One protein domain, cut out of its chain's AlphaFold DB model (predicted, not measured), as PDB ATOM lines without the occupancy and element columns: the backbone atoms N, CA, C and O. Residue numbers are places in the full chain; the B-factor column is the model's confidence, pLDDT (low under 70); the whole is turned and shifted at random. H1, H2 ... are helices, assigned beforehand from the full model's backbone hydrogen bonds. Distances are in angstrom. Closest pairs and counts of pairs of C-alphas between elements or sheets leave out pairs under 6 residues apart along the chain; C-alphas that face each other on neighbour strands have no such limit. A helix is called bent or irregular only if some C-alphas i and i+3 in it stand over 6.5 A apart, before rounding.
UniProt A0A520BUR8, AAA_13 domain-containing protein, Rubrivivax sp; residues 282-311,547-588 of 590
ATOM      1  N   ALA A 282     -38.017 -26.096  50.324       86.88
ATOM      2  CA  ALA A 282     -37.638 -27.385  50.897       86.88
ATOM      3  C   ALA A 282     -36.451 -28.022  50.153       86.88
ATOM      4  O   ALA A 282     -35.510 -28.481  50.795       86.88
ATOM      5  N   GLU A 283     -36.458 -27.990  48.817       88.69
ATOM      6  CA  GLU A 283     -35.367 -28.525  47.987       88.69
ATOM      7  C   GLU A 283     -34.049 -27.780  48.228       88.69
ATOM      8  O   GLU A 283     -33.016 -28.406  48.450       88.69
ATOM      9  N   LEU A 284     -34.082 -26.444  48.274       88.19
ATOM     10  CA  LEU A 284     -32.887 -25.640  48.552       88.19
ATOM     11  C   LEU A 284     -32.352 -25.850  49.975       88.19
ATOM     12  O   LEU A 284     -31.141 -25.814  50.187       88.19
ATOM     13  N   ASN A 285     -33.230 -26.069  50.957       88.50
ATOM     14  CA  ASN A 285     -32.808 -26.386  52.320       88.50
ATOM     15  C   ASN A 285     -32.177 -27.786  52.421       88.50
ATOM     16  O   ASN A 285     -31.196 -27.946  53.151       88.50
ATOM     17  N   GLU A 286     -32.671 -28.778  51.671       90.94
ATOM     18  CA  GLU A 286     -32.017 -30.091  51.575       90.94
ATOM     19  C   GLU A 286     -30.661 -30.021  50.862       90.94
ATOM     20  O   GLU A 286     -29.730 -30.700  51.287       90.94
ATOM     21  N   GLU A 287     -30.491 -29.156  49.855       90.56
ATOM     22  CA  GLU A 287     -29.175 -28.891  49.246       90.56
ATOM     23  C   GLU A 287     -28.211 -28.178  50.214       90.56
ATOM     24  O   GLU A 287     -27.014 -28.467  50.244       90.56
ATOM     25  N   LEU A 288     -28.721 -27.261  51.043       92.06
ATOM     26  CA  LEU A 288     -27.923 -26.496  52.006       92.06
ATOM     27  C   LEU A 288     -27.428 -27.347  53.189       92.06
ATOM     28  O   LEU A 288     -26.358 -27.085  53.755       92.06
ATOM     29  N   ARG A 289     -28.200 -28.360  53.592       91.06
ATOM     30  CA  ARG A 289     -27.910 -29.220  54.748       91.06
ATOM     31  C   ARG A 289     -26.544 -29.932  54.669       91.06
ATOM     32  O   ARG A 289     -25.772 -29.778  55.615       91.06
ATOM     33  N   PRO A 290     -26.182 -30.665  53.595       91.62
ATOM     34  CA  PRO A 290     -24.872 -31.307  53.495       91.62
ATOM     35  C   PRO A 290     -23.724 -30.293  53.396       91.62
ATOM     36  O   PRO A 290     -22.688 -30.506  54.017       91.62
ATOM     37  N   ILE A 291     -23.914 -29.165  52.698       91.94
ATOM     38  CA  ILE A 291     -22.881 -28.123  52.547       91.94
ATOM     39  C   ILE A 291     -22.550 -27.484  53.897       91.94
ATOM     40  O   ILE A 291     -21.383 -27.348  54.257       91.94
ATOM     41  N   SER A 292     -23.572 -27.113  54.670       89.44
ATOM     42  CA  SER A 292     -23.381 -26.524  56.000       89.44
ATOM     43  C   SER A 292     -22.743 -27.510  56.987       89.44
ATOM     44  O   SER A 292     -21.875 -27.117  57.773       89.44
ATOM     45  N   ALA A 293     -23.110 -28.795  56.917       90.31
ATOM     46  CA  ALA A 293     -22.479 -29.851  57.701       90.31
ATOM     47  C   ALA A 293     -20.992 -30.040  57.335       90.31
ATOM     48  O   ALA A 293     -20.150 -30.067  58.238       90.31
ATOM     49  N   ASP A 294     -20.661 -30.099  56.041       89.56
ATOM     50  CA  ASP A 294     -19.281 -30.245  55.551       89.56
ATOM     51  C   ASP A 294     -18.425 -29.016  55.901       89.56
ATOM     52  O   ASP A 294     -17.299 -29.137  56.383       89.56
ATOM     53  N   LEU A 295     -18.981 -27.805  55.794       91.00
ATOM     54  CA  LEU A 295     -18.299 -26.567  56.182       91.00
ATOM     55  C   LEU A 295     -17.941 -26.571  57.678       91.00
ATOM     56  O   LEU A 295     -16.814 -26.231  58.054       91.00
ATOM     57  N   LEU A 296     -18.870 -26.999  58.540       90.06
ATOM     58  CA  LEU A 296     -18.624 -27.142  59.978       90.06
ATOM     59  C   LEU A 296     -17.574 -28.225  60.278       90.06
ATOM     60  O   LEU A 296     -16.761 -28.060  61.191       90.06
ATOM     61  N   GLN A 297     -17.584 -29.332  59.535       86.38
ATOM     62  CA  GLN A 297     -16.584 -30.392  59.660       86.38
ATOM     63  C   GLN A 297     -15.194 -29.891  59.252       86.38
ATOM     64  O   GLN A 297     -14.262 -29.981  60.049       86.38
ATOM     65  N   LYS A 298     -15.052 -29.288  58.067       87.50
ATOM     66  CA  LYS A 298     -13.764 -28.781  57.569       87.50
ATOM     67  C   LYS A 298     -13.188 -27.671  58.444       87.50
ATOM     68  O   LYS A 298     -11.975 -27.632  58.633       87.50
ATOM     69  N   ARG A 299     -14.021 -26.804  59.037       88.25
ATOM     70  CA  ARG A 299     -13.558 -25.819  60.036       88.25
ATOM     71  C   ARG A 299     -12.972 -26.487  61.277       88.25
ATOM     72  O   ARG A 299     -11.896 -26.091  61.711       88.25
ATOM     73  N   ARG A 300     -13.623 -27.528  61.801       86.25
ATOM     74  CA  ARG A 300     -13.084 -28.312  62.925       86.25
ATOM     75  C   ARG A 300     -11.772 -29.005  62.555       86.25
ATOM     76  O   ARG A 300     -10.827 -28.972  63.337       86.25
ATOM     77  N   SER A 301     -11.668 -29.559  61.347       83.12
ATOM     78  CA  SER A 301     -10.408 -30.117  60.833       83.12
ATOM     79  C   SER A 301      -9.309 -29.060  60.681       83.12
ATOM     80  O   SER A 301      -8.138 -29.368  60.882       83.12
ATOM     81  N   LEU A 302      -9.659 -27.807  60.363       87.69
ATOM     82  CA  LEU A 302      -8.711 -26.692  60.300       87.69
ATOM     83  C   LEU A 302      -8.193 -26.300  61.691       87.69
ATOM     84  O   LEU A 302      -7.044 -25.897  61.809       87.69
ATOM     85  N   GLU A 303      -8.999 -26.422  62.745       86.38
ATOM     86  CA  GLU A 303      -8.552 -26.168  64.123       86.38
ATOM     87  C   GLU A 303      -7.556 -27.234  64.600       86.38
ATOM     88  O   GLU A 303      -6.584 -26.924  65.287       86.38
ATOM     89  N   THR A 304      -7.755 -28.487  64.187       84.75
ATOM     90  CA  THR A 304      -6.933 -29.634  64.600       84.75
ATOM     91  C   THR A 304      -5.879 -30.047  63.569       84.75
ATOM     92  O   THR A 304      -5.176 -31.035  63.775       84.75
ATOM     93  N   TYR A 305      -5.687 -29.289  62.483       86.94
ATOM     94  CA  TYR A 305      -4.825 -29.712  61.368       86.94
ATOM     95  C   TYR A 305      -3.388 -30.034  61.811       86.94
ATOM     96  O   TYR A 305      -2.797 -31.003  61.340       86.94
ATOM     97  N   GLN A 306      -2.826 -29.261  62.751       85.44
ATOM     98  CA  GLN A 306      -1.462 -29.476  63.243       85.44
ATOM     99  C   GLN A 306      -1.315 -30.821  63.955       85.44
ATOM    100  O   GLN A 306      -0.298 -31.486  63.770       85.44
ATOM    101  N   SER A 307      -2.329 -31.234  64.725       86.88
ATOM    102  CA  SER A 307      -2.303 -32.527  65.407       86.88
ATOM    103  C   SER A 307      -2.432 -33.677  64.413       86.88
ATOM    104  O   SER A 307      -1.770 -34.689  64.588       86.88
ATOM    105  N   ILE A 308      -3.202 -33.514  63.330       86.44
ATOM    106  CA  ILE A 308      -3.301 -34.511  62.252       86.44
ATOM    107  C   ILE A 308      -1.969 -34.637  61.495       86.44
ATOM    108  O   ILE A 308      -1.517 -35.751  61.221       86.44
ATOM    109  N   GLN A 309      -1.310 -33.515  61.185       88.19
ATOM    110  CA  GLN A 309      -0.020 -33.528  60.489       88.19
ATOM    111  C   GLN A 309       1.083 -34.181  61.331       88.19
ATOM    112  O   GLN A 309       1.894 -34.937  60.786       88.19
ATOM    113  N   SER A 310       1.088 -33.943  62.649       88.50
ATOM    114  CA  SER A 310       2.114 -34.451  63.566       88.50
ATOM    115  C   SER A 310       1.944 -35.913  63.987       88.50
ATOM    116  O   SER A 310       2.876 -36.465  64.572       88.50
ATOM    117  N   ARG A 311       0.810 -36.568  63.675       92.44
ATOM    118  CA  ARG A 311       0.628 -38.015  63.920       92.44
ATOM    119  C   ARG A 311       1.770 -38.805  63.289       92.44
ATOM    120  O   ARG A 311       2.231 -38.480  62.196       92.44
ATOM    121  N   ASN A 547      -8.446 -24.722  53.495       89.75
ATOM    122  CA  ASN A 547      -8.860 -23.344  53.211       89.75
ATOM    123  C   ASN A 547      -9.488 -23.196  51.819       89.75
ATOM    124  O   ASN A 547     -10.464 -22.458  51.663       89.75
ATOM    125  N   LEU A 548      -8.948 -23.886  50.812       91.19
ATOM    126  CA  LEU A 548      -9.488 -23.868  49.455       91.19
ATOM    127  C   LEU A 548     -10.886 -24.495  49.404       91.19
ATOM    128  O   LEU A 548     -11.797 -23.906  48.822       91.19
ATOM    129  N   ASP A 549     -11.079 -25.634  50.069       89.69
ATOM    130  CA  ASP A 549     -12.384 -26.291  50.172       89.69
ATOM    131  C   ASP A 549     -13.393 -25.449  50.964       89.69
ATOM    132  O   ASP A 549     -14.522 -25.266  50.518       89.69
ATOM    133  N   ILE A 550     -12.987 -24.877  52.105       92.19
ATOM    134  CA  ILE A 550     -13.837 -23.976  52.900       92.19
ATOM    135  C   ILE A 550     -14.278 -22.777  52.055       92.19
ATOM    136  O   ILE A 550     -15.437 -22.382  52.117       92.19
ATOM    137  N   THR A 551     -13.382 -22.208  51.244       92.88
ATOM    138  CA  THR A 551     -13.715 -21.066  50.379       92.88
ATOM    139  C   THR A 551     -14.762 -21.445  49.329       92.88
ATOM    140  O   THR A 551     -15.701 -20.681  49.115       92.88
ATOM    141  N   LYS A 552     -14.640 -22.630  48.716       93.56
ATOM    142  CA  LYS A 552     -15.638 -23.149  47.768       93.56
ATOM    143  C   LYS A 552     -16.994 -23.363  48.440       93.56
ATOM    144  O   LYS A 552     -17.986 -22.830  47.962       93.56
ATOM    145  N   LEU A 553     -17.020 -24.035  49.594       93.19
ATOM    146  CA  LEU A 553     -18.260 -24.290  50.334       93.19
ATOM    147  C   LEU A 553     -18.944 -23.004  50.813       93.19
ATOM    148  O   LEU A 553     -20.168 -22.942  50.827       93.19
ATOM    149  N   ILE A 554     -18.179 -21.974  51.197       92.94
ATOM    150  CA  ILE A 554     -18.731 -20.655  51.545       92.94
ATOM    151  C   ILE A 554     -19.430 -20.028  50.336       92.94
ATOM    152  O   ILE A 554     -20.495 -19.430  50.491       92.94
ATOM    153  N   GLU A 555     -18.843 -20.139  49.143       92.69
ATOM    154  CA  GLU A 555     -19.463 -19.609  47.929       92.69
ATOM    155  C   GLU A 555     -20.715 -20.413  47.551       92.69
ATOM    156  O   GLU A 555     -21.757 -19.812  47.297       92.69
ATOM    157  N   ASP A 556     -20.674 -21.744  47.624       91.75
ATOM    158  CA  ASP A 556     -21.839 -22.600  47.366       91.75
ATOM    159  C   ASP A 556     -22.985 -22.309  48.354       91.75
ATOM    160  O   ASP A 556     -24.134 -22.088  47.954       91.75
ATOM    161  N   GLU A 557     -22.670 -22.198  49.650       92.50
ATOM    162  CA  GLU A 557     -23.618 -21.796  50.692       92.50
ATOM    163  C   GLU A 557     -24.217 -20.412  50.397       92.50
ATOM    164  O   GLU A 557     -25.427 -20.201  50.541       92.50
ATOM    165  N   ARG A 558     -23.385 -19.453  49.973       90.81
ATOM    166  CA  ARG A 558     -23.828 -18.102  49.618       90.81
ATOM    167  C   ARG A 558     -24.794 -18.126  48.438       90.81
ATOM    168  O   ARG A 558     -25.803 -17.420  48.491       90.81
ATOM    169  N   GLN A 559     -24.522 -18.923  47.406       89.81
ATOM    170  CA  GLN A 559     -25.388 -19.046  46.232       89.81
ATOM    171  C   GLN A 559     -26.758 -19.627  46.603       89.81
ATOM    172  O   GLN A 559     -27.786 -19.067  46.215       89.81
ATOM    173  N   ILE A 560     -26.801 -20.685  47.418       89.94
ATOM    174  CA  ILE A 560     -28.067 -21.285  47.872       89.94
ATOM    175  C   ILE A 560     -28.842 -20.319  48.779       89.94
ATOM    176  O   ILE A 560     -30.039 -20.102  48.576       89.94
ATOM    177  N   LYS A 561     -28.171 -19.647  49.725       90.06
ATOM    178  CA  LYS A 561     -28.798 -18.614  50.574       90.06
ATOM    179  C   LYS A 561     -29.347 -17.443  49.760       90.06
ATOM    180  O   LYS A 561     -30.390 -16.889  50.109       90.06
ATOM    181  N   LEU A 562     -28.679 -17.065  48.671       89.00
ATOM    182  CA  LEU A 562     -29.150 -16.020  47.766       89.00
ATOM    183  C   LEU A 562     -30.417 -16.459  47.014       89.00
ATOM    184  O   LEU A 562     -31.362 -15.673  46.923       89.00
ATOM    185  N   ARG A 563     -30.490 -17.723  46.572       89.81
ATOM    186  CA  ARG A 563     -31.709 -18.315  45.991       89.81
ATOM    187  C   ARG A 563     -32.864 -18.357  47.000       89.81
ATOM    188  O   ARG A 563     -33.954 -17.872  46.700       89.81
ATOM    189  N   LEU A 564     -32.618 -18.819  48.228       89.25
ATOM    190  CA  LEU A 564     -33.615 -18.800  49.311       89.25
ATOM    191  C   LEU A 564     -34.132 -17.382  49.588       89.25
ATOM    192  O   LEU A 564     -35.339 -17.141  49.633       89.25
ATOM    193  N   ARG A 565     -33.228 -16.399  49.693       87.19
ATOM    194  CA  ARG A 565     -33.613 -14.994  49.886       87.19
ATOM    195  C   ARG A 565     -34.473 -14.483  48.733       87.19
ATOM    196  O   ARG A 565     -35.404 -13.715  48.970       87.19
ATOM    197  N   ARG A 566     -34.185 -14.893  47.495       87.62
ATOM    198  CA  ARG A 566     -34.954 -14.494  46.312       87.62
ATOM    199  C   ARG A 566     -36.364 -15.080  46.294       87.62
ATOM    200  O   ARG A 566     -37.281 -14.333  45.944       87.62
ATOM    201  N   LEU A 567     -36.542 -16.340  46.699       87.12
ATOM    202  CA  LEU A 567     -37.863 -16.952  46.901       87.12
ATOM    203  C   LEU A 567     -38.659 -16.196  47.971       87.12
ATOM    204  O   LEU A 567     -39.773 -15.739  47.711       87.12
ATOM    205  N   ASN A 568     -38.044 -15.959  49.131       85.88
ATOM    206  CA  ASN A 568     -38.695 -15.291  50.263       85.88
ATOM    207  C   ASN A 568     -39.003 -13.811  49.979       85.88
ATOM    208  O   ASN A 568     -39.928 -13.237  50.548       85.88
ATOM    209  N   SER A 569     -38.271 -13.196  49.044       85.19
ATOM    210  CA  SER A 569     -38.465 -11.805  48.616       85.19
ATOM    211  C   SER A 569     -39.331 -11.668  47.357       85.19
ATOM    212  O   SER A 569     -39.343 -10.593  46.755       85.19
ATOM    213  N   ASN A 570     -40.058 -12.711  46.930       83.31
ATOM    214  CA  ASN A 570     -40.865 -12.697  45.699       83.31
ATOM    215  C   ASN A 570     -41.844 -11.514  45.625       83.31
ATOM    216  O   ASN A 570     -41.907 -10.833  44.600       83.31
ATOM    217  N   GLY A 571     -42.553 -11.217  46.720       81.94
ATOM    218  CA  GLY A 571     -43.474 -10.076  46.790       81.94
ATOM    219  C   GLY A 571     -42.766  -8.730  46.593       81.94
ATOM    220  O   GLY A 571     -43.200  -7.902  45.792       81.94
ATOM    221  N   THR A 572     -41.623  -8.537  47.254       83.38
ATOM    222  CA  THR A 572     -40.796  -7.328  47.131       83.38
ATOM    223  C   THR A 572     -40.174  -7.197  45.736       83.38
ATOM    224  O   THR A 572     -40.139  -6.103  45.179       83.38
ATOM    225  N   CYS A 573     -39.746  -8.304  45.121       84.06
ATOM    226  CA  CYS A 573     -39.200  -8.319  43.760       84.06
ATOM    227  C   CYS A 573     -40.277  -7.994  42.710       84.06
ATOM    228  O   CYS A 573     -40.026  -7.239  41.768       84.06
ATOM    229  N   ALA A 574     -41.506  -8.492  42.894       82.75
ATOM    230  CA  ALA A 574     -42.646  -8.127  42.057       82.75
ATOM    231  C   ALA A 574     -42.984  -6.630  42.192       82.75
ATOM    232  O   ALA A 574     -43.149  -5.936  41.182       82.75
ATOM    233  N   ALA A 575     -42.997  -6.098  43.419       82.31
ATOM    234  CA  ALA A 575     -43.170  -4.669  43.681       82.31
ATOM    235  C   ALA A 575     -42.049  -3.819  43.048       82.31
ATOM    236  O   ALA A 575     -42.317  -2.775  42.457       82.31
ATOM    237  N   TYR A 576     -40.798  -4.285  43.082       83.25
ATOM    238  CA  TYR A 576     -39.690  -3.611  42.407       83.25
ATOM    239  C   TYR A 576     -39.898  -3.566  40.888       83.25
ATOM    240  O   TYR A 576     -39.830  -2.496  40.286       83.25
ATOM    241  N   SER A 577     -40.228  -4.701  40.261       80.69
ATOM    242  CA  SER A 577     -40.406  -4.783  38.803       80.69
ATOM    243  C   SER A 577     -41.572  -3.930  38.278       80.69
ATOM    244  O   SER A 577     -41.483  -3.346  37.198       80.69
ATOM    245  N   THR A 578     -42.658  -3.805  39.047       79.81
ATOM    246  CA  THR A 578     -43.824  -2.985  38.679       79.81
ATOM    247  C   THR A 578     -43.519  -1.491  38.747       79.81
ATOM    248  O   THR A 578     -43.928  -0.738  37.860       79.81
ATOM    249  N   VAL A 579     -42.749  -1.058  39.749       73.94
ATOM    250  CA  VAL A 579     -42.349   0.347  39.894       73.94
ATOM    251  C   VAL A 579     -41.194   0.711  38.952       73.94
ATOM    252  O   VAL A 579     -41.130   1.839  38.467       73.94
ATOM    253  N   ASN A 580     -40.316  -0.244  38.629       68.75
ATOM    254  CA  ASN A 580     -39.144  -0.030  37.777       68.75
ATOM    255  C   ASN A 580     -39.413  -0.221  36.265       68.75
ATOM    256  O   ASN A 580     -38.513  -0.020  35.449       68.75
ATOM    257  N   ARG A 581     -40.644  -0.576  35.858       64.19
ATOM    258  CA  ARG A 581     -41.016  -0.767  34.443       64.19
ATOM    259  C   ARG A 581     -40.791   0.512  33.610       64.19
ATOM    260  O   ARG A 581     -41.270   1.581  33.996       64.19
ATOM    261  N   PRO A 582     -40.175   0.418  32.414       50.81
ATOM    262  CA  PRO A 582     -39.860   1.580  31.574       50.81
ATOM    263  C   PRO A 582     -41.095   2.391  31.134       50.81
ATOM    264  O   PRO A 582     -40.996   3.606  30.974       50.81
ATOM    265  N   GLY A 583     -42.281   1.773  31.045       47.19
ATOM    266  CA  GLY A 583     -43.543   2.477  30.761       47.19
ATOM    267  C   GLY A 583     -44.005   3.439  31.868       47.19
ATOM    268  O   GLY A 583     -44.641   4.443  31.569       47.19
ATOM    269  N   ASN A 584     -43.622   3.197  33.127       48.94
ATOM    270  CA  ASN A 584     -43.933   4.083  34.259       48.94
ATOM    271  C   ASN A 584     -42.940   5.247  34.403       48.94
ATOM    272  O   ASN A 584     -43.235   6.228  35.078       48.94
ATOM    273  N   ARG A 585     -41.774   5.177  33.745       46.97
ATOM    274  CA  ARG A 585     -40.838   6.312  33.663       46.97
ATOM    275  C   ARG A 585     -41.256   7.332  32.592       46.97
ATOM    276  O   ARG A 585     -40.954   8.510  32.740       46.97
ATOM    277  N   GLY A 586     -41.969   6.895  31.549       37.03
ATOM    278  CA  GLY A 586     -42.385   7.741  30.420       37.03
ATOM    279  C   GLY A 586     -43.608   8.634  30.671       37.03
ATOM    280  O   GLY A 586     -43.753   9.653  30.007       37.03
ATOM    281  N   GLY A 587     -44.467   8.298  31.642       39.94
ATOM    282  CA  GLY A 587     -45.661   9.091  31.977       39.94
ATOM    283  C   GLY A 587     -45.417  10.278  32.920       39.94
ATOM    284  O   GLY A 587     -46.336  11.041  33.185       39.94
ATOM    285  N   LEU A 588     -44.194  10.430  33.442       41.47
ATOM    286  CA  LEU A 588     -43.821  11.437  34.451       41.47
ATOM    287  C   LEU A 588     -42.977  12.598  33.892       41.47
ATOM    288  O   LEU A 588     -42.487  13.424  34.664       41.47
TER     289      LEU A 588
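Overview. This is residues 282 to 311 and 547 to 588 of the 590 residues of the protein "AAA_13 domain-containing protein" of Rubrivivax sp (UniProt A0A520BUR8). Two long helices, H1 and H3, lie side by side and run opposite ways, making a slim two-helix body, and an arm sticks out beyond each end of it: residues 303 to 311 with the short H2 at one end, and residues 565 to 588 with the last turn of H3, H4 and H5 at the other. The longer arm turns sharply where H3 gives way to H4, and the two arms make much of the length. The printed part has 72 residues with five named helices, H1, H2, H3, H4 and H5 along the chain, and no named strand; its class is all helix. It is extended, with a radius of gyration of the C-alphas of 20.4 A, and its C-alphas span 73 by 25 by 12 A, the outline of a rod.

Along the chain. The printed part begins with H1, residues 282 to 303, which runs from C-alpha 282 at (-37.638, -27.385, 50.897) to C-alpha 303 at (-8.552, -26.168, 64.123), 32.0 A from first to last C-alpha. H1 is irregular, but only just: C-alphas 287 and 290 are 6.51 A apart, against about 5 A in a regular helix. H2 follows at residues 305 to 310 and is 8.7 A long. After Arg 311 comes the cut, and the printed part resumes with H3, residues 547 to 568, which begins at C-alpha 547 at (-8.860, -23.344, 53.211) and is 31.0 A long. H4, residues 570 to 580, is 15.0 A long. H5, residues 582 to 586, is 6.8 A long and ends at C-alpha 586 at (-42.385, 7.741, 30.420).

Arrangement. H1 and H3 touch, with 19 pairs of C-alphas within 8 A. Their closest C-alphas are those of Leu 295 and Ile 550, 6.1 A apart. Their lines stand at a shallow tilt of 27 degrees, they run opposite ways, and their centres are 10.4 A apart. H1 and H2 meet only through their link, and they are near each other, with 5 pairs of C-alphas within 10 A. H2 and H3 are apart. H3 and H4 are close but not clearly touching; their closest C-alphas are those of Arg 566 and Cys 573, 7.9 A apart. Their lines are about perpendicular, at 74 degrees. H4 and H5 meet only through their link. H1 is apart from H4 and from H5, and H3 is apart from H5. In H2, H3, H4 and H5 every O i to N i+4 pair is within hydrogen-bond range, and in H1 16 of 18 are.

Size, cuts and confidence. The two C-alphas farthest apart are those of Arg 311 and Gly 587, at 73.4 A. Residues 303 to 311 and 565 to 588 stand free; without them the body has 39 residues and spans 30 by 14 by 8 A, with a radius of gyration of 10.1 A. The link from H2 to H3 runs across the cut: residues 312 to 546 are not printed, and C-alphas 311 and 547 are 20.5 A apart. Of the links that are printed whole, those from H1 to H2, H3 to H4 and H4 to H5 are tight, and none is long. The mean pLDDT of the printed part is 83.2. The model's confidence is low, under 70, at residues 580 to 588, and the mean pLDDT of H5 is 46. The printed part ends at Leu 588, in a full chain of 590 residues.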